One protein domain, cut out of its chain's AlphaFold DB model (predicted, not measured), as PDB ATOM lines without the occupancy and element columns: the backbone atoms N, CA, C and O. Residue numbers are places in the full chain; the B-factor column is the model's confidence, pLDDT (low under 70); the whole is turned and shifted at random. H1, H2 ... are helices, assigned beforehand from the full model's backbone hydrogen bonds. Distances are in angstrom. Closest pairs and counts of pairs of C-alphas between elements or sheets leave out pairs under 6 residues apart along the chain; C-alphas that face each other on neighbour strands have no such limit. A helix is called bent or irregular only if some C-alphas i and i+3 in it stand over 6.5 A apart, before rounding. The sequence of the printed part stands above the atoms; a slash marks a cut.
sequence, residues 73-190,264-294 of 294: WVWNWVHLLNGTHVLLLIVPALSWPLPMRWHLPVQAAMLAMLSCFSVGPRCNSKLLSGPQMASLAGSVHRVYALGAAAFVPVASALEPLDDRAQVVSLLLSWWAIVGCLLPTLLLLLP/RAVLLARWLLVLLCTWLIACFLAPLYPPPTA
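AT A GLANCE: This is residues 73 to 190 and 264 to 294 of the 294 residues of a protein of Micractinium conductrix (UniProt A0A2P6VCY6). The long helix H7 runs through the core, with H2 and H3 along one half of it as a three-helix bundle and H8 crossing it on another side. H5 crosses H7 near its first residues and folds back into the short H6, while H1 and H4 are short helices at the edge; residues 264 to 271 of H8 stick out. The printed part has 149 residues with eight named helices, H1 to H8 in chain order, and no named strand, an all-helix class. It is compact, with a radius of gyration of the C-alphas of 15.6 A, and spans 46 by 38 by 30 A.

IN THESE COORDINATES: Find C-alpha 73 at (117.177, 125.324, 138.069), where H1, residues 73 to 83, begins. H2 is residues 86 to 95, and H3, residues 100 to 118, covers 26.2 A. H4 is residues 126 to 129; H5, residues 131 to 149, covers 26.3 A, and H6 is residues 153 to 158. Look for C-alpha 163 at (129.453, 112.365, 133.864): from there H7 runs 35.8 A to residue 188. H8, residues 264 to 288, runs 36.9 A to C-alpha 288 at (126.187, 100.998, 125.425). H3, H6, H7 and H8 are only just irregular: C-alphas 101 and 104 are 6.55 A apart, 153 and 156 6.7 A, 179 and 182 6.6 A, 284 and 287 6.9 A.

HOW THE PARTS SIT: Begin at H7, the hub, which touches five helices. H2, H3 and H7 form a bundle, up and down, each running against the one before it. H7 touches H2 with residues 175 to 183 alone, C-alphas 89 and 179 being closest at 5.1 A, and H3 with residues 172 to 184 alone, C-alphas 107 and 180 at 5.6 A. H8 touches H7 at a steep tilt of 42 degrees, opposite ways, C-alphas 169 and 282 closest at 4.6 A. H5 touches H7 at a steep tilt of 64 degrees, C-alphas 137 and 167 at 5.4 A. H5 and H6 form a hairpin, C-alphas 145 and 156 closest at 5.2 A. H4 touches H7, C-alphas 128 and 167 at 6.3 A, and H1 only just touches H4, with 3 pairs of C-alphas within 8 A, the closest 80 and 127 at 6.7 A. H3 and H8 are apart. Every O i to N i+4 pair is within hydrogen-bond range in H1 and H5; in H2 it is 5 of 6, H3 14 of 15, H7 20 of 22, H8 19 of 21 and H6 0 of 2, with 2 of 3 O i to N i+3 pairs, and H4 is too short for one.

THE WHOLE: The C-alphas of Pro 190 and Ala 294 are farthest apart, at 51.1 A. Residues 191 to 263 are not printed, and C-alphas 190 and 264 are 15.1 A apart across this cut. Of the links printed whole, H3 to H4 is short and the others are tight. Mean pLDDT of the printed part is 75.5; 49 residues are under 70, among them 78 to 98, 117 to 128 and 183 to 190.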
ATOM      1  N   TRP A  73     117.495 126.695 137.660       71.50
ATOM      2  CA  TRP A  73     117.177 125.324 138.069       71.50
ATOM      3  C   TRP A  73     115.794 124.859 137.577       71.50
ATOM      4  O   TRP A  73     115.688 123.754 137.052       71.50
ATOM      5  N   VAL A  74     114.751 125.697 137.678       74.19
ATOM      6  CA  VAL A  74     113.405 125.392 137.144       74.19
ATOM      7  C   VAL A  74     113.487 125.229 135.638       74.19
ATOM      8  O   VAL A  74     112.929 124.298 135.063       74.19
ATOM      9  N   TRP A  75     114.223 126.131 134.995       72.12
ATOM     10  CA  TRP A  75     114.394 126.116 133.556       72.12
ATOM     11  C   TRP A  75     115.138 124.866 133.081       72.12
ATOM     12  O   TRP A  75     114.721 124.243 132.110       72.12
ATOM     13  N   ASN A  76     116.164 124.430 133.811       69.00
ATOM     14  CA  ASN A  76     116.876 123.181 133.557       69.00
ATOM     15  C   ASN A  76     115.976 121.955 133.727       69.00
ATOM     16  O   ASN A  76     116.079 121.021 132.938       69.00
ATOM     17  N   TRP A  77     115.048 121.974 134.688       70.38
ATOM     18  CA  TRP A  77     114.018 120.941 134.819       70.38
ATOM     19  C   TRP A  77     113.039 120.941 133.647       70.38
ATOM     20  O   TRP A  77     112.745 119.882 133.102       70.38
ATOM     21  N   VAL A  78     112.556 122.105 133.213       69.75
ATOM     22  CA  VAL A  78     111.679 122.214 132.036       69.75
ATOM     23  C   VAL A  78     112.410 121.752 130.776       69.75
ATOM     24  O   VAL A  78     111.853 120.992 129.991       69.75
ATOM     25  N   HIS A  79     113.675 122.136 130.607       67.75
ATOM     26  CA  HIS A  79     114.549 121.643 129.546       67.75
ATOM     27  C   HIS A  79     114.716 120.129 129.602       67.75
ATOM     28  O   HIS A  79     114.627 119.479 128.562       67.75
ATOM     29  N   LEU A  80     114.940 119.569 130.794       68.00
ATOM     30  CA  LEU A  80     115.035 118.130 130.994       68.00
ATOM     31  C   LEU A  80     113.732 117.458 130.573       68.00
ATOM     32  O   LEU A  80     113.772 116.551 129.758       68.00
ATOM     33  N   LEU A  81     112.575 117.929 131.037       68.50
ATOM     34  CA  LEU A  81     111.260 117.384 130.675       68.50
ATOM     35  C   LEU A  81     110.956 117.499 129.173       68.50
ATOM     36  O   LEU A  81     110.385 116.582 128.577       68.50
ATOM     37  N   ASN A  82     111.363 118.605 128.554       66.50
ATOM     38  CA  ASN A  82     111.160 118.858 127.135       66.50
ATOM     39  C   ASN A  82     112.086 118.005 126.263       66.50
ATOM     40  O   ASN A  82     111.600 117.339 125.354       66.50
ATOM     41  N   GLY A  83     113.392 117.969 126.537       62.78
ATOM     42  CA  GLY A  83     114.338 117.201 125.716       62.78
ATOM     43  C   GLY A  83     114.480 115.731 126.098       62.78
ATOM     44  O   GLY A  83     114.955 114.936 125.295       62.78
ATOM     45  N   THR A  84     113.953 115.316 127.252       63.69
ATOM     46  CA  THR A  84     113.579 113.912 127.471       63.69
ATOM     47  C   THR A  84     112.360 113.519 126.644       63.69
ATOM     48  O   THR A  84     112.031 112.344 126.620       63.69
ATOM     49  N   HIS A  85     111.646 114.453 126.000       66.69
ATOM     50  CA  HIS A  85     110.386 114.174 125.303       66.69
ATOM     51  C   HIS A  85     109.356 113.444 126.169       66.69
ATOM     52  O   HIS A  85     108.447 112.789 125.663       66.69
ATOM     53  N   VAL A  86     109.467 113.563 127.489       64.50
ATOM     54  CA  VAL A  86     108.597 112.858 128.429       64.50
ATOM     55  C   VAL A  86     107.154 113.305 128.265       64.50
ATOM     56  O   VAL A  86     106.246 112.489 128.362       64.50
ATOM     57  N   LEU A  87     106.924 114.563 127.890       63.28
ATOM     58  CA  LEU A  87     105.593 115.040 127.514       63.28
ATOM     59  C   LEU A  87     105.013 114.284 126.306       63.28
ATOM     60  O   LEU A  87     103.819 113.996 126.295       63.28
ATOM     61  N   LEU A  88     105.843 113.883 125.336       63.41
ATOM     62  CA  LEU A  88     105.419 113.052 124.200       63.41
ATOM     63  C   LEU A  88     105.155 111.592 124.595       63.41
ATOM     64  O   LEU A  88     104.536 110.865 123.826       63.41
ATOM     65  N   LEU A  89     105.584 111.154 125.779       63.34
ATOM     66  CA  LEU A  89     105.240 109.844 126.337       63.34
ATOM     67  C   LEU A  89     103.975 109.931 127.200       63.34
ATOM     68  O   LEU A  89     103.033 109.162 127.009       63.34
ATOM     69  N   ILE A  90     103.922 110.910 128.106       63.22
ATOM     70  CA  ILE A  90     102.824 111.108 129.058       63.22
ATOM     71  C   ILE A  90     101.540 111.513 128.335       63.22
ATOM     72  O   ILE A  90     100.506 110.882 128.536       63.22
ATOM     73  N   VAL A  91     101.572 112.559 127.501       62.66
ATOM     74  CA  VAL A  91     100.346 113.129 126.915       62.66
ATOM     75  C   VAL A  91      99.615 112.096 126.057       62.66
ATOM     76  O   VAL A  91      98.408 111.925 126.245       62.66
ATOM     77  N   PRO A  92     100.281 111.321 125.179       58.47
ATOM     78  CA  PRO A  92      99.607 110.246 124.467       58.47
ATOM     79  C   PRO A  92      99.136 109.132 125.395       58.47
ATOM     80  O   PRO A  92      98.030 108.631 125.210       58.47
ATOM     81  N   ALA A  93      99.927 108.749 126.397       59.06
ATOM     82  CA  ALA A  93      99.546 107.674 127.304       59.06
ATOM     83  C   ALA A  93      98.312 108.018 128.160       59.06
ATOM     84  O   ALA A  93      97.467 107.146 128.358       59.06
ATOM     85  N   LEU A  94      98.166 109.279 128.581       61.56
ATOM     86  CA  LEU A  94      97.014 109.781 129.337       61.56
ATOM     87  C   LEU A  94      95.791 110.069 128.460       61.56
ATOM     88  O   LEU A  94      94.662 109.842 128.881       61.56
ATOM     89  N   SER A  95      95.993 110.579 127.243       54.50
ATOM     90  CA  SER A  95      94.885 111.046 126.392       54.50
ATOM     91  C   SER A  95      94.057 109.923 125.766       54.50
ATOM     92  O   SER A  95      92.921 110.161 125.362       54.50
ATOM     93  N   TRP A  96      94.586 108.696 125.685       63.41
ATOM     94  CA  TRP A  96      93.841 107.561 125.136       63.41
ATOM     95  C   TRP A  96      94.243 106.237 125.798       63.41
ATOM     96  O   TRP A  96      95.343 105.737 125.532       63.41
ATOM     97  N   PRO A  97      93.374 105.617 126.614       66.06
ATOM     98  CA  PRO A  97      93.683 104.329 127.214       66.06
ATOM     99  C   PRO A  97      93.773 103.267 126.111       66.06
ATOM    100  O   PRO A  97      92.786 102.934 125.451       66.06
ATOM    101  N   LEU A  98      94.980 102.748 125.881       65.06
ATOM    102  CA  LEU A  98      95.173 101.551 125.066       65.06
ATOM    103  C   LEU A  98      94.850 100.328 125.934       65.06
ATOM    104  O   LEU A  98      95.230 100.305 127.105       65.06
ATOM    105  N   PRO A  99      94.216  99.276 125.386       70.81
ATOM    106  CA  PRO A  99      94.116  97.995 126.072       70.81
ATOM    107  C   PRO A  99      95.506  97.516 126.501       70.81
ATOM    108  O   PRO A  99      96.454  97.623 125.719       70.81
ATOM    109  N   MET A 100      95.617  96.923 127.692       68.12
ATOM    110  CA  MET A 100      96.898  96.534 128.304       68.12
ATOM    111  C   MET A 100      97.818  95.733 127.363       68.12
ATOM    112  O   MET A 100      99.019  95.985 127.300       68.12
ATOM    113  N   ARG A 101      97.234  94.838 126.549       71.31
ATOM    114  CA  ARG A 101      97.943  94.028 125.536       71.31
ATOM    115  C   ARG A 101      98.719  94.845 124.494       71.31
ATOM    116  O   ARG A 101      99.704  94.354 123.963       71.31
ATOM    117  N   TRP A 102      98.262  96.058 124.189       69.06
ATOM    118  CA  TRP A 102      98.913  96.978 123.252       69.06
ATOM    119  C   TRP A 102      99.703  98.065 123.972       69.06
ATOM    120  O   TRP A 102     100.653  98.586 123.403       69.06
ATOM    121  N   HIS A 103      99.342  98.389 125.216       68.88
ATOM    122  CA  HIS A 103     100.010  99.427 125.988       68.88
ATOM    123  C   HIS A 103     101.496  99.116 126.196       68.88
ATOM    124  O   HIS A 103     102.337  99.898 125.771       68.88
ATOM    125  N   LEU A 104     101.823  97.950 126.768       68.31
ATOM    126  CA  LEU A 104     103.213  97.596 127.079       68.31
ATOM    127  C   LEU A 104     104.116  97.509 125.834       68.31
ATOM    128  O   LEU A 104     105.184  98.117 125.859       68.31
ATOM    129  N   PRO A 105     103.721  96.845 124.723       71.50
ATOM    130  CA  PRO A 105     104.546  96.832 123.514       71.50
ATOM    131  C   PRO A 105     104.758  98.220 122.910       71.50
ATOM    132  O   PRO A 105     105.860  98.534 122.470       71.50
ATOM    133  N   VAL A 106     103.719  99.064 122.896       70.38
ATOM    134  CA  VAL A 106     103.820 100.429 122.361       70.38
ATOM    135  C   VAL A 106     104.730 101.276 123.242       70.38
ATOM    136  O   VAL A 106     105.596 101.954 122.704       70.38
ATOM    137  N   GLN A 107     104.606 101.188 124.568       70.81
ATOM    138  CA  GLN A 107     105.494 101.899 125.487       70.81
ATOM    139  C   GLN A 107     106.942 101.425 125.373       70.81
ATOM    140  O   GLN A 107     107.847 102.251 125.317       70.81
ATOM    141  N   ALA A 108     107.174 100.115 125.261       71.88
ATOM    142  CA  ALA A 108     108.511  99.566 125.054       71.88
ATOM    143  C   ALA A 108     109.125 100.047 123.729       71.88
ATOM    144  O   ALA A 108     110.286 100.445 123.696       71.88
ATOM    145  N   ALA A 109     108.343 100.068 122.644       74.69
ATOM    146  CA  ALA A 109     108.790 100.587 121.355       74.69
ATOM    147  C   ALA A 109     109.062 102.099 121.401       74.69
ATOM    148  O   ALA A 109     110.068 102.556 120.862       74.69
ATOM    149  N   MET A 110     108.201 102.875 122.069       71.56
ATOM    150  CA  MET A 110     108.403 104.310 122.278       71.56
ATOM    151  C   MET A 110     109.679 104.573 123.082       71.56
ATOM    152  O   MET A 110     110.501 105.376 122.654       71.56
ATOM    153  N   LEU A 111     109.884 103.850 124.186       70.06
ATOM    154  CA  LEU A 111     111.086 103.929 125.015       70.06
ATOM    155  C   LEU A 111     112.349 103.572 124.222       70.06
ATOM    156  O   LEU A 111     113.345 104.283 124.316       70.06
ATOM    157  N   ALA A 112     112.309 102.504 123.422       76.19
ATOM    158  CA  ALA A 112     113.436 102.083 122.598       76.19
ATOM    159  C   ALA A 112     113.785 103.130 121.533       76.19
ATOM    160  O   ALA A 112     114.946 103.512 121.412       76.19
ATOM    161  N   MET A 113     112.789 103.639 120.798       70.31
ATOM    162  CA  MET A 113     113.009 104.704 119.815       70.31
ATOM    163  C   MET A 113     113.595 105.944 120.477       70.31
ATOM    164  O   MET A 113     114.596 106.471 120.002       70.31
ATOM    165  N   LEU A 114     113.018 106.370 121.599       71.44
ATOM    166  CA  LEU A 114     113.493 107.525 122.340       71.44
ATOM    167  C   LEU A 114     114.938 107.336 122.807       71.44
ATOM    168  O   LEU A 114     115.770 108.198 122.569       71.44
ATOM    169  N   SER A 115     115.267 106.169 123.358       69.75
ATOM    170  CA  SER A 115     116.632 105.848 123.788       69.75
ATOM    171  C   SER A 115     117.623 105.879 122.621       69.75
ATOM    172  O   SER A 115     118.712 106.432 122.742       69.75
ATOM    173  N   CYS A 116     117.244 105.336 121.461       72.69
ATOM    174  CA  CYS A 116     118.091 105.348 120.269       72.69
ATOM    175  C   CYS A 116     118.285 106.756 119.690       72.69
ATOM    176  O   CYS A 116     119.391 107.100 119.275       72.69
ATOM    177  N   PHE A 117     117.227 107.570 119.635       67.88
ATOM    178  CA  PHE A 117     117.295 108.901 119.034       67.88
ATOM    179  C   PHE A 117     117.904 109.926 119.984       67.88
ATOM    180  O   PHE A 117     118.849 110.611 119.604       67.88
ATOM    181  N   SER A 118     117.428 109.998 121.224       64.75
ATOM    182  CA  SER A 118     117.842 111.006 122.200       64.75
ATOM    183  C   SER A 118     119.298 110.870 122.635       64.75
ATOM    184  O   SER A 118     119.892 111.867 123.032       64.75
ATOM    185  N   VAL A 119     119.890 109.674 122.538       65.88
ATOM    186  CA  VAL A 119     121.315 109.450 122.843       65.88
ATOM    187  C   VAL A 119     122.181 109.391 121.573       65.88
ATOM    188  O   VAL A 119     123.405 109.275 121.636       65.88
ATOM    189  N   GLY A 120     121.567 109.522 120.395       67.38
ATOM    190  CA  GLY A 120     122.278 109.547 119.125       67.38
ATOM    191  C   GLY A 120     123.157 110.799 118.947       67.38
ATOM    192  O   GLY A 120     122.890 111.843 119.547       67.38
ATOM    193  N   PRO A 121     124.166 110.756 118.049       62.34
ATOM    194  CA  PRO A 121     125.075 111.880 117.777       62.34
ATOM    195  C   PRO A 121     124.363 113.197 117.445       62.34
ATOM    196  O   PRO A 121     124.807 114.273 117.833       62.34
ATOM    197  N   ARG A 122     123.225 113.102 116.743       56.09
ATOM    198  CA  ARG A 122     122.409 114.246 116.304       56.09
ATOM    199  C   ARG A 122     121.670 114.943 117.449       56.09
ATOM    200  O   ARG A 122     121.218 116.067 117.273       56.09
ATOM    201  N   CYS A 123     121.557 114.283 118.599       56.81
ATOM    202  CA  CYS A 123     120.812 114.741 119.769       56.81
ATOM    203  C   CYS A 123     121.725 114.990 120.967       56.81
ATOM    204  O   CYS A 123     121.232 115.087 122.092       56.81
ATOM    205  N   ASN A 124     123.035 115.151 120.721       63.25
ATOM    206  CA  ASN A 124     124.047 115.613 121.677       63.25
ATOM    207  C   ASN A 124     123.791 117.088 122.060       63.25
ATOM    208  O   ASN A 124     124.611 117.981 121.860       63.25
ATOM    209  N   SER A 125     122.576 117.344 122.533       60.62
ATOM    210  CA  SER A 125     122.047 118.617 122.978       60.62
ATOM    211  C   SER A 125     122.695 119.006 124.304       60.62
ATOM    212  O   SER A 125     123.330 118.183 124.969       60.62
ATOM    213  N   LYS A 126     122.468 120.252 124.739       58.41
ATOM    214  CA  LYS A 126     122.875 120.756 126.063       58.41
ATOM    215  C   LYS A 126     122.512 119.827 127.226       58.41
ATOM    216  O   LYS A 126     123.129 119.924 128.279       58.41
ATOM    217  N   LEU A 127     121.514 118.958 127.058       62.25
ATOM    218  CA  LEU A 127     121.113 117.997 128.078       62.25
ATOM    219  C   LEU A 127     122.186 116.938 128.329       62.25
ATOM    220  O   LEU A 127     122.404 116.593 129.476       62.25
ATOM    221  N   LEU A 128     122.884 116.454 127.298       68.44
ATOM    222  CA  LEU A 128     123.893 115.397 127.452       68.44
ATOM    223  C   LEU A 128     125.287 115.928 127.808       68.44
ATOM    224  O   LEU A 128     126.112 115.170 128.306       68.44
ATOM    225  N   SER A 129     125.562 117.204 127.529       73.38
ATOM    226  CA  SER A 129     126.903 117.800 127.636       73.38
ATOM    227  C   SER A 129     126.986 119.028 128.550       73.38
ATOM    228  O   SER A 129     128.064 119.585 128.743       73.38
ATOM    229  N   GLY A 130     125.864 119.486 129.111       74.19
ATOM    230  CA  GLY A 130     125.824 120.666 129.968       74.19
ATOM    231  C   GLY A 130     126.334 120.377 131.387       74.19
ATOM    232  O   GLY A 130     125.856 119.428 132.013       74.19
ATOM    233  N   PRO A 131     127.202 121.231 131.969       80.50
ATOM    234  CA  PRO A 131     127.753 121.017 133.317       80.50
ATOM    235  C   PRO A 131     126.671 121.014 134.407       80.50
ATOM    236  O   PRO A 131     126.785 120.345 135.430       80.50
ATOM    237  N   GLN A 132     125.576 121.739 134.169       78.50
ATOM    238  CA  GLN A 132     124.423 121.773 135.066       78.50
ATOM    239  C   GLN A 132     123.697 120.421 135.105       78.50
ATOM    240  O   GLN A 132     123.249 120.007 136.172       78.50
ATOM    241  N   MET A 133     123.609 119.721 133.966       80.19
ATOM    242  CA  MET A 133     122.988 118.398 133.922       80.19
ATOM    243  C   MET A 133     123.888 117.338 134.548       80.19
ATOM    244  O   MET A 133     123.380 116.497 135.276       80.19
ATOM    245  N   ALA A 134     125.204 117.413 134.335       85.50
ATOM    246  CA  ALA A 134     126.162 116.538 135.011       85.50
ATOM    247  C   ALA A 134     126.053 116.667 136.542       85.50
ATOM    248  O   ALA A 134     125.892 115.673 137.244       85.50
ATOM    249  N   SER A 135     126.009 117.901 137.062       86.00
ATOM    250  CA  SER A 135     125.824 118.160 138.500       86.00
ATOM    251  C   SER A 135     124.489 117.629 139.045       86.00
ATOM    252  O   SER A 135     124.444 117.011 140.117       86.00
ATOM    253  N   LEU A 136     123.392 117.826 138.300       84.94
ATOM    254  CA  LEU A 136     122.086 117.271 138.658       84.94
ATOM    255  C   LEU A 136     122.123 115.738 138.658       84.94
ATOM    256  O   LEU A 136     121.679 115.124 139.627       84.94
ATOM    257  N   ALA A 137     122.683 115.130 137.612       88.75
ATOM    258  CA  ALA A 137     122.807 113.687 137.480       88.75
ATOM    259  C   ALA A 137     123.621 113.096 138.629       88.75
ATOM    260  O   ALA A 137     123.101 112.234 139.330       88.75
ATOM    261  N   GLY A 138     124.812 113.620 138.918       90.38
ATOM    262  CA  GLY A 138     125.629 113.148 140.037       90.38
ATOM    263  C   GLY A 138     124.953 113.329 141.400       90.38
ATOM    264  O   GLY A 138     125.123 112.523 142.310       90.38
ATOM    265  N   SER A 139     124.127 114.362 141.578       89.94
ATOM    266  CA  SER A 139     123.339 114.524 142.811       89.94
ATOM    267  C   SER A 139     122.234 113.473 142.929       89.94
ATOM    268  O   SER A 139     122.064 112.877 143.991       89.94
ATOM    269  N   VAL A 140     121.515 113.205 141.838       89.50
ATOM    270  CA  VAL A 140     120.455 112.190 141.794       89.50
ATOM    271  C   VAL A 140     121.030 110.778 141.952       89.50
ATOM    272  O   VAL A 140     120.493 109.993 142.730       89.50
ATOM    273  N   HIS A 141     122.146 110.470 141.287       91.69
ATOM    274  CA  HIS A 141     122.851 109.190 141.406       91.69
ATOM    275  C   HIS A 141     123.320 108.924 142.827       91.69
ATOM    276  O   HIS A 141     123.047 107.845 143.333       91.69
ATOM    277  N   ARG A 142     123.883 109.914 143.529       90.75
ATOM    278  CA  ARG A 142     124.246 109.762 144.949       90.75
ATOM    279  C   ARG A 142     123.051 109.418 145.835       90.75
ATOM    280  O   ARG A 142     123.168 108.564 146.710       90.75
ATOM    281  N   VAL A 143     121.891 110.039 145.606       90.06
ATOM    282  CA  VAL A 143     120.658 109.710 146.347       90.06
ATOM    283  C   VAL A 143     120.203 108.282 146.039       90.06
ATOM    284  O   VAL A 143     119.897 107.527 146.963       90.06
ATOM    285  N   TYR A 144     120.196 107.886 144.763       88.56
ATOM    286  CA  TYR A 144     119.853 106.519 144.370       88.56
ATOM    287  C   TYR A 144     120.854 105.492 144.892       88.56
ATOM    288  O   TYR A 144     120.422 104.447 145.358       88.56
ATOM    289  N   ALA A 145     122.152 105.783 144.881       87.25
ATOM    290  CA  ALA A 145     123.205 104.908 145.378       87.25
ATOM    291  C   ALA A 145     123.108 104.726 146.895       87.25
ATOM    292  O   ALA A 145     123.195 103.599 147.370       87.25
ATOM    293  N   LEU A 146     122.846 105.798 147.653       87.69
ATOM    294  CA  LEU A 146     122.564 105.721 149.092       87.69
ATOM    295  C   LEU A 146     121.329 104.861 149.376       87.69
ATOM    296  O   LEU A 146     121.373 103.969 150.223       87.69
ATOM    297  N   GLY A 147     120.243 105.099 148.636       84.25
ATOM    298  CA  GLY A 147     119.032 104.291 148.727       84.25
ATOM    299  C   GLY A 147     119.306 102.829 148.384       84.25
ATOM    300  O   GLY A 147     118.954 101.940 149.147       84.25
ATOM    301  N   ALA A 148     119.994 102.566 147.275       82.50
ATOM    302  CA  ALA A 148     120.318 101.229 146.806       82.50
ATOM    303  C   ALA A 148     121.252 100.494 147.770       82.50
ATOM    304  O   ALA A 148     121.023  99.319 148.026       82.50
ATOM    305  N   ALA A 149     122.251 101.168 148.345       80.38
ATOM    306  CA  ALA A 149     123.207 100.587 149.285       80.38
ATOM    307  C   ALA A 149     122.537 100.071 150.567       80.38
ATOM    308  O   ALA A 149     122.990  99.073 151.130       80.38
ATOM    309  N   ALA A 150     121.420 100.677 150.989       80.44
ATOM    310  CA  ALA A 150     120.614 100.162 152.096       80.44
ATOM    311  C   ALA A 150     120.034  98.757 151.807       80.44
ATOM    312  O   ALA A 150     119.765  97.982 152.730       80.44
ATOM    313  N   PHE A 151     119.877  98.400 150.529       72.94
ATOM    314  CA  PHE A 151     119.224  97.162 150.090       72.94
ATOM    315  C   PHE A 151     120.196  96.158 149.471       72.94
ATOM    316  O   PHE A 151     120.165  94.975 149.805       72.94
ATOM    317  N   VAL A 152     121.086  96.634 148.606       77.50
ATOM    318  CA  VAL A 152     122.100  95.869 147.886       77.50
ATOM    319  C   VAL A 152     123.432  96.601 148.070       77.50
ATOM    320  O   VAL A 152     123.706  97.552 147.342       77.50
ATOM    321  N   PRO A 153     124.293  96.172 149.010       73.62
ATOM    322  CA  PRO A 153     125.555  96.859 149.302       73.62
ATOM    323  C   PRO A 153     126.480  97.027 148.086       73.62
ATOM    324  O   PRO A 153     127.260  97.968 148.031       73.62
ATOM    325  N   VAL A 154     126.368  96.138 147.092       76.69
ATOM    326  CA  VAL A 154     127.160  96.168 145.848       76.69
ATOM    327  C   VAL A 154     126.640  97.213 144.845       76.69
ATOM    328  O   VAL A 154     127.330  97.548 143.889       76.69
ATOM    329  N   ALA A 155     125.443  97.772 145.047       72.50
ATOM    330  CA  ALA A 155     124.832  98.703 144.100       72.50
ATOM    331  C   ALA A 155     125.605 100.020 143.938       72.50
ATOM    332  O   ALA A 155     125.561 100.611 142.864       72.50
ATOM    333  N   SER A 156     126.348 100.458 144.958       75.62
ATOM    334  CA  SER A 156     127.215 101.641 144.857       75.62
ATOM    335  C   SER A 156     128.361 101.447 143.859       75.62
ATOM    336  O   SER A 156     128.803 102.411 143.248       75.62
ATOM    337  N   ALA A 157     128.799 100.205 143.623       79.00
ATOM    338  CA  ALA A 157     129.817  99.897 142.619       79.00
ATOM    339  C   ALA A 157     129.291  99.993 141.172       79.00
ATOM    340  O   ALA A 157     130.080  99.952 140.232       79.00
ATOM    341  N   LEU A 158     127.968 100.096 140.991       76.56
ATOM    342  CA  LEU A 158     127.318 100.243 139.685       76.56
ATOM    343  C   LEU A 158     127.044 101.708 139.322       76.56
ATOM    344  O   LEU A 158     126.526 101.970 138.237       76.56
ATOM    345  N   GLU A 159     127.374 102.658 140.205       85.25
ATOM    346  CA  GLU A 159     127.290 104.083 139.892       85.25
ATOM    347  C   GLU A 159     128.258 104.412 138.741       85.25
ATOM    348  O   GLU A 159     129.456 104.126 138.840       85.25
ATOM    349  N   PRO A 160     127.776 104.992 137.626       86.25
ATOM    350  CA  PRO A 160     128.657 105.365 136.532       86.25
ATOM    351  C   PRO A 160     129.649 106.439 136.996       86.25
ATOM    352  O   PRO A 160     129.242 107.448 137.563       86.25
ATOM    353  N   LEU A 161     130.944 106.243 136.734       86.88
ATOM    354  CA  LEU A 161     131.987 107.216 137.099       86.88
ATOM    355  C   LEU A 161     132.084 108.395 136.122       86.88
ATOM    356  O   LEU A 161     132.580 109.455 136.485       86.88
ATOM    357  N   ASP A 162     131.645 108.196 134.881       90.31
ATOM    358  CA  ASP A 162     131.677 109.214 133.832       90.31
ATOM    359  C   ASP A 162     130.398 110.062 133.858       90.31
ATOM    360  O   ASP A 162     129.287 109.518 133.835       90.31
ATOM    361  N   ASP A 163     130.550 111.390 133.843       89.88
ATOM    362  CA  ASP A 163     129.453 112.365 133.864       89.88
ATOM    363  C   ASP A 163     128.422 112.075 132.765       89.88
ATOM    364  O   ASP A 163     127.210 112.122 132.990       89.88
ATOM    365  N   ARG A 164     128.884 111.710 131.562       86.31
ATOM    366  CA  ARG A 164     127.985 111.376 130.450       86.31
ATOM    367  C   ARG A 164     127.169 110.125 130.758       86.31
ATOM    368  O   ARG A 164     125.957 110.123 130.546       86.31
ATOM    369  N   ALA A 165     127.806 109.068 131.256       88.62
ATOM    370  CA  ALA A 165     127.123 107.828 131.609       88.62
ATOM    371  C   ALA A 165     126.111 108.037 132.754       88.62
ATOM    372  O   ALA A 165     125.027 107.445 132.732       88.62
ATOM    373  N   GLN A 166     126.401 108.934 133.702       90.56
ATOM    374  CA  GLN A 166     125.444 109.357 134.730       90.56
ATOM    375  C   GLN A 166     124.224 110.061 134.121       90.56
ATOM    376  O   GLN A 166     123.083 109.729 134.448       90.56
ATOM    377  N   VAL A 167     124.428 110.995 133.192       87.81
ATOM    378  CA  VAL A 167     123.314 111.674 132.518       87.81
ATOM    379  C   VAL A 167     122.489 110.688 131.681       87.81
ATOM    380  O   VAL A 167     121.264 110.681 131.776       87.81
ATOM    381  N   VAL A 168     123.130 109.811 130.902       86.38
ATOM    382  CA  VAL A 168     122.433 108.817 130.064       86.38
ATOM    383  C   VAL A 168     121.597 107.860 130.915       86.38
ATOM    384  O   VAL A 168     120.426 107.637 130.614       86.38
ATOM    385  N   SER A 169     122.152 107.329 132.005       89.94
ATOM    386  CA  SER A 169     121.413 106.451 132.926       89.94
ATOM    387  C   SER A 169     120.258 107.175 133.626       89.94
ATOM    388  O   SER A 169     119.171 106.609 133.772       89.94
ATOM    389  N   LEU A 170     120.430 108.446 134.003       88.69
ATOM    390  CA  LEU A 170     119.334 109.253 134.539       88.69
ATOM    391  C   LEU A 170     118.201 109.405 133.511       88.69
ATOM    392  O   LEU A 170     117.037 109.211 133.852       88.69
ATOM    393  N   LEU A 171     118.523 109.691 132.250       84.75
ATOM    394  CA  LEU A 171     117.522 109.823 131.187       84.75
ATOM    395  C   LEU A 171     116.793 108.500 130.926       84.75
ATOM    396  O   LEU A 171     115.563 108.475 130.908       84.75
ATOM    397  N   LEU A 172     117.534 107.395 130.796       85.12
ATOM    398  CA  LEU A 172     116.975 106.054 130.596       85.12
ATOM    399  C   LEU A 172     116.045 105.652 131.747       85.12
ATOM    400  O   LEU A 172     114.930 105.182 131.506       85.12
ATOM    401  N   SER A 173     116.474 105.868 132.996       89.00
ATOM    402  CA  SER A 173     115.646 105.569 134.168       89.00
ATOM    403  C   SER A 173     114.387 106.429 134.192       89.00
ATOM    404  O   SER A 173     113.288 105.905 134.370       89.00
ATOM    405  N   TRP A 174     114.510 107.727 133.917       84.94
ATOM    406  CA  TRP A 174     113.377 108.642 133.875       84.94
ATOM    407  C   TRP A 174     112.378 108.287 132.768       84.94
ATOM    408  O   TRP A 174     111.170 108.297 133.005       84.94
ATOM    409  N   TRP A 175     112.840 107.895 131.581       81.38
ATOM    410  CA  TRP A 175     111.959 107.426 130.511       81.38
ATOM    411  C   TRP A 175     111.249 106.125 130.859       81.38
ATOM    412  O   TRP A 175     110.058 105.984 130.580       81.38
ATOM    413  N   ALA A 176     111.937 105.180 131.492       81.75
ATOM    414  CA  ALA A 176     111.309 103.946 131.937       81.75
ATOM    415  C   ALA A 176     110.263 104.214 133.034       81.75
ATOM    416  O   ALA A 176     109.148 103.696 132.961       81.75
ATOM    417  N   ILE A 177     110.570 105.081 134.004       82.00
ATOM    418  CA  ILE A 177     109.661 105.431 135.102       82.00
ATOM    419  C   ILE A 177     108.467 106.226 134.589       82.00
ATOM    420  O   ILE A 177     107.323 105.837 134.795       82.00
ATOM    421  N   VAL A 178     108.709 107.339 133.909       78.06
ATOM    422  CA  VAL A 178     107.651 108.285 133.553       78.06
ATOM    423  C   VAL A 178     106.969 107.913 132.241       78.06
ATOM    424  O   VAL A 178     105.768 108.118 132.087       78.06
ATOM    425  N   GLY A 179     107.714 107.343 131.296       67.75
ATOM    426  CA  GLY A 179     107.180 106.921 130.006       67.75
ATOM    427  C   GLY A 179     106.479 105.571 130.049       67.75
ATOM    428  O   GLY A 179     105.423 105.422 129.442       67.75
ATOM    429  N   CYS A 180     107.021 104.596 130.783       73.00
ATOM    430  CA  CYS A 180     106.471 103.239 130.799       73.00
ATOM    431  C   CYS A 180     105.715 102.917 132.091       73.00
ATOM    432  O   CYS A 180     104.546 102.530 132.031       73.00
ATOM    433  N   LEU A 181     106.349 103.066 133.256       75.31
ATOM    434  CA  LEU A 181     105.764 102.628 134.524       75.31
ATOM    435  C   LEU A 181     104.573 103.502 134.917       75.31
ATOM    436  O   LEU A 181     103.477 102.975 135.078       75.31
ATOM    437  N   LEU A 182     104.740 104.823 134.989       76.12
ATOM    438  CA  LEU A 182     103.703 105.748 135.446       76.12
ATOM    439  C   LEU A 182     102.378 105.585 134.681       76.12
ATOM    440  O   LEU A 182     101.348 105.403 135.333       76.12
ATOM    441  N   PRO A 183     102.347 105.550 133.336       66.88
ATOM    442  CA  PRO A 183     101.088 105.391 132.624       66.88
ATOM    443  C   PRO A 183     100.501 103.988 132.771       66.88
ATOM    444  O   PRO A 183      99.285 103.849 132.879       66.88
ATOM    445  N   THR A 184     101.347 102.955 132.840       68.19
ATOM    446  CA  THR A 184     100.892 101.579 133.086       68.19
ATOM    447  C   THR A 184     100.171 101.484 134.430       68.19
ATOM    448  O   THR A 184      99.140 100.828 134.537       68.19
ATOM    449  N   LEU A 185     100.655 102.186 135.453       69.31
ATOM    450  CA  LEU A 185     100.021 102.216 136.769       69.31
ATOM    451  C   LEU A 185      98.724 102.992 136.787       69.31
ATOM    452  O   LEU A 185      97.773 102.545 137.411       69.31
ATOM    453  N   LEU A 186      98.672 104.138 136.107       66.81
ATOM    454  CA  LEU A 186      97.442 104.917 135.984       66.81
ATOM    455  C   LEU A 186      96.334 104.112 135.295       66.81
ATOM    456  O   LEU A 186      95.161 104.340 135.565       66.81
ATOM    457  N   LEU A 187      96.701 103.136 134.460       64.75
ATOM    458  CA  LEU A 187      95.772 102.178 133.862       64.75
ATOM    459  C   LEU A 187      95.445 100.976 134.764       64.75
ATOM    460  O   LEU A 187      94.399 100.357 134.577       64.75
ATOM    461  N   LEU A 188      96.335 100.614 135.695       63.78
ATOM    462  CA  LEU A 188      96.177  99.482 136.618       63.78
ATOM    463  C   LEU A 188      95.536  99.858 137.954       63.78
ATOM    464  O   LEU A 188      95.033  98.970 138.643       63.78
ATOM    465  N   LEU A 189      95.570 101.138 138.335       58.72
ATOM    466  CA  LEU A 189      94.841 101.655 139.483       58.72
ATOM    467  C   LEU A 189      93.382 101.230 139.308       58.72
ATOM    468  O   LEU A 189      92.783 101.580 138.288       58.72
ATOM    469  N   PRO A 190      92.828 100.428 140.238       49.53
ATOM    470  CA  PRO A 190      91.452  99.986 140.142       49.53
ATOM    471  C   PRO A 190      90.587 101.238 140.098       49.53
ATOM    472  O   PRO A 190      90.418 101.913 141.108       49.53
ATOM    473  N   ARG A 264      99.863 100.857 152.535       71.88
ATOM    474  CA  ARG A 264     100.608 102.010 152.015       71.88
ATOM    475  C   ARG A 264     102.122 101.849 152.145       71.88
ATOM    476  O   ARG A 264     102.830 102.175 151.200       71.88
ATOM    477  N   ALA A 265     102.614 101.340 153.275       72.50
ATOM    478  CA  ALA A 265     104.041 101.102 153.486       72.50
ATOM    479  C   ALA A 265     104.568 100.012 152.542       72.50
ATOM    480  O   ALA A 265     105.606 100.200 151.910       72.50
ATOM    481  N   VAL A 266     103.809  98.925 152.366       74.44
ATOM    482  CA  VAL A 266     104.140  97.855 151.407       74.44
ATOM    483  C   VAL A 266     104.175  98.395 149.976       74.44
ATOM    484  O   VAL A 266     105.105  98.119 149.221       74.44
ATOM    485  N   LEU A 267     103.185  99.209 149.597       75.62
ATOM    486  CA  LEU A 267     103.150  99.837 148.279       75.62
ATOM    487  C   LEU A 267     104.353 100.767 148.061       75.62
ATOM    488  O   LEU A 267     104.973 100.709 147.002       75.62
ATOM    489  N   LEU A 268     104.708 101.584 149.056       77.19
ATOM    490  CA  LEU A 268     105.864 102.479 148.992       77.19
ATOM    491  C   LEU A 268     107.182 101.701 148.860       77.19
ATOM    492  O   LEU A 268     108.016 102.057 148.032       77.19
ATOM    493  N   ALA A 269     107.351 100.617 149.620       76.56
ATOM    494  CA  ALA A 269     108.521  99.745 149.533       76.56
ATOM    495  C   ALA A 269     108.667  99.135 148.131       76.56
ATOM    496  O   ALA A 269     109.740  99.185 147.528       76.56
ATOM    497  N   ARG A 270     107.565  98.626 147.567       78.12
ATOM    498  CA  ARG A 270     107.536  98.096 146.196       78.12
ATOM    499  C   ARG A 270     107.861  99.174 145.164       78.12
ATOM    500  O   ARG A 270     108.589  98.895 144.215       78.12
ATOM    501  N   TRP A 271     107.377 100.401 145.361       81.38
ATOM    502  CA  TRP A 271     107.724 101.539 144.509       81.38
ATOM    503  C   TRP A 271     109.206 101.842 144.526       81.38
ATOM    504  O   TRP A 271     109.827 101.941 143.470       81.38
ATOM    505  N   LEU A 272     109.769 101.953 145.723       83.12
ATOM    506  CA  LEU A 272     111.184 102.214 145.902       83.12
ATOM    507  C   LEU A 272     112.022 101.138 145.205       83.12
ATOM    508  O   LEU A 272     112.948 101.470 144.471       83.12
ATOM    509  N   LEU A 273     111.643  99.863 145.345       81.81
ATOM    510  CA  LEU A 273     112.316  98.763 144.660       81.81
ATOM    511  C   LEU A 273     112.267  98.918 143.142       81.81
ATOM    512  O   LEU A 273     113.301  98.827 142.492       81.81
ATOM    513  N   VAL A 274     111.089  99.175 142.571       83.31
ATOM    514  CA  VAL A 274     110.931  99.346 141.121       83.31
ATOM    515  C   VAL A 274     111.785 100.510 140.612       83.31
ATOM    516  O   VAL A 274     112.456 100.362 139.590       83.31
ATOM    517  N   LEU A 275     111.808 101.639 141.329       86.69
ATOM    518  CA  LEU A 275     112.638 102.795 140.984       86.69
ATOM    519  C   LEU A 275     114.127 102.430 140.991       86.69
ATOM    520  O   LEU A 275     114.822 102.681 140.009       86.69
ATOM    521  N   LEU A 276     114.594 101.769 142.053       86.62
ATOM    522  CA  LEU A 276     115.988 101.345 142.195       86.62
ATOM    523  C   LEU A 276     116.394 100.318 141.135       86.62
ATOM    524  O   LEU A 276     117.464 100.434 140.550       86.62
ATOM    525  N   CYS A 277     115.537  99.342 140.835       84.94
ATOM    526  CA  CYS A 277     115.802  98.340 139.802       84.94
ATOM    527  C   CYS A 277     115.885  98.982 138.417       84.94
ATOM    528  O   CYS A 277     116.774  98.667 137.631       84.94
ATOM    529  N   THR A 278     114.971  99.909 138.128       87.69
ATOM    530  CA  THR A 278     114.952 100.639 136.858       87.69
ATOM    531  C   THR A 278     116.210 101.493 136.702       87.69
ATOM    532  O   THR A 278     116.815 101.509 135.632       87.69
ATOM    533  N   TRP A 279     116.636 102.153 137.781       92.00
ATOM    534  CA  TRP A 279     117.892 102.892 137.839       92.00
ATOM    535  C   TRP A 279     119.112 101.983 137.624       92.00
ATOM    536  O   TRP A 279     119.921 102.273 136.751       92.00
ATOM    537  N   LEU A 280     119.208 100.843 138.315       86.44
ATOM    538  CA  LEU A 280     120.310  99.885 138.149       86.44
ATOM    539  C   LEU A 280     120.425  99.360 136.713       86.44
ATOM    540  O   LEU A 280     121.521  99.306 136.155       86.44
ATOM    541  N   ILE A 281     119.295  99.008 136.092       86.94
ATOM    542  CA  ILE A 281     119.256  98.593 134.684       86.94
ATOM    543  C   ILE A 281     119.739  99.735 133.785       86.94
ATOM    544  O   ILE A 281     120.519  99.506 132.864       86.94
ATOM    545  N   ALA A 282     119.318 100.972 134.054       89.25
ATOM    546  CA  ALA A 282     119.761 102.131 133.292       89.25
ATOM    547  C   ALA A 282     121.270 102.398 133.439       89.25
ATOM    548  O   ALA A 282     121.923 102.688 132.438       89.25
ATOM    549  N   CYS A 283     121.838 102.250 134.641       88.50
ATOM    550  CA  CYS A 283     123.283 102.328 134.877       88.50
ATOM    551  C   CYS A 283     124.040 101.253 134.091       88.50
ATOM    552  O   CYS A 283     125.049 101.554 133.461       88.50
ATOM    553  N   PHE A 284     123.516 100.025 134.058       87.31
ATOM    554  CA  PHE A 284     124.102  98.927 133.289       87.31
ATOM    555  C   PHE A 284     124.043  99.159 131.769       87.31
ATOM    556  O   PHE A 284     124.964  98.785 131.048       87.31
ATOM    557  N   LEU A 285     122.968  99.776 131.268       85.25
ATOM    558  CA  LEU A 285     122.779 100.039 129.839       85.25
ATOM    559  C   LEU A 285     123.499 101.301 129.348       85.25
ATOM    560  O   LEU A 285     123.823 101.378 128.166       85.25
ATOM    561  N   ALA A 286     123.763 102.282 130.215       87.31
ATOM    562  CA  ALA A 286     124.359 103.561 129.824       87.31
ATOM    563  C   ALA A 286     125.696 103.446 129.056       87.31
ATOM    564  O   ALA A 286     125.847 104.162 128.062       87.31
ATOM    565  N   PRO A 287     126.631 102.535 129.401       87.44
ATOM    566  CA  PRO A 287     127.871 102.341 128.641       87.44
ATOM    567  C   PRO A 287     127.675 101.914 127.180       87.44
ATOM    568  O   PRO A 287     128.574 102.107 126.365       87.44
ATOM    569  N   LEU A 288     126.507 101.364 126.812       84.50
ATOM    570  CA  LEU A 288     126.187 100.998 125.425       84.50
ATOM    571  C   LEU A 288     125.968 102.219 124.517       84.50
ATOM    572  O   LEU A 288     125.798 102.061 123.308       84.50
ATOM    573  N   TYR A 289     125.979 103.424 125.088       82.44
ATOM    574  CA  TYR A 289     125.765 104.683 124.388       82.44
ATOM    575  C   TYR A 289     127.021 105.576 124.422       82.44
ATOM    576  O   TYR A 289     127.035 106.620 125.092       82.44
ATOM    577  N   PRO A 290     128.095 105.187 123.709       78.88
ATOM    578  CA  PRO A 290     129.357 105.917 123.718       78.88
ATOM    579  C   PRO A 290     129.212 107.343 123.151       78.88
ATOM    580  O   PRO A 290     128.239 107.659 122.454       78.88
ATOM    581  N   PRO A 291     130.167 108.243 123.447       77.44
ATOM    582  CA  PRO A 291     130.229 109.540 122.791       77.44
ATOM    583  C   PRO A 291     130.338 109.382 121.267       77.44
ATOM    584  O   PRO A 291     130.941 108.415 120.794       77.44
ATOM    585  N   PRO A 292     129.765 110.313 120.480       70.50
ATOM    586  CA  PRO A 292     129.991 110.319 119.044       70.50
ATOM    587  C   PRO A 292     131.492 110.455 118.782       70.50
ATOM    588  O   PRO A 292     132.131 111.368 119.305       70.50
ATOM    589  N   THR A 293     132.052 109.532 118.001       75.00
ATOM    590  CA  THR A 293     133.425 109.641 117.506       75.00
ATOM    591  C   THR A 293     133.517 110.902 116.651       75.00
ATOM    592  O   THR A 293     132.723 111.048 115.717       75.00
ATOM    593  N   ALA A 294     134.411 111.813 117.038       60.47
ATOM    594  CA  ALA A 294     134.678 113.060 116.325       60.47
ATOM    595  C   ALA A 294     135.178 112.808 114.897       60.47
ATOM    596  O   ALA A 294     135.860 111.778 114.688       60.47
TER     597      ALA A 294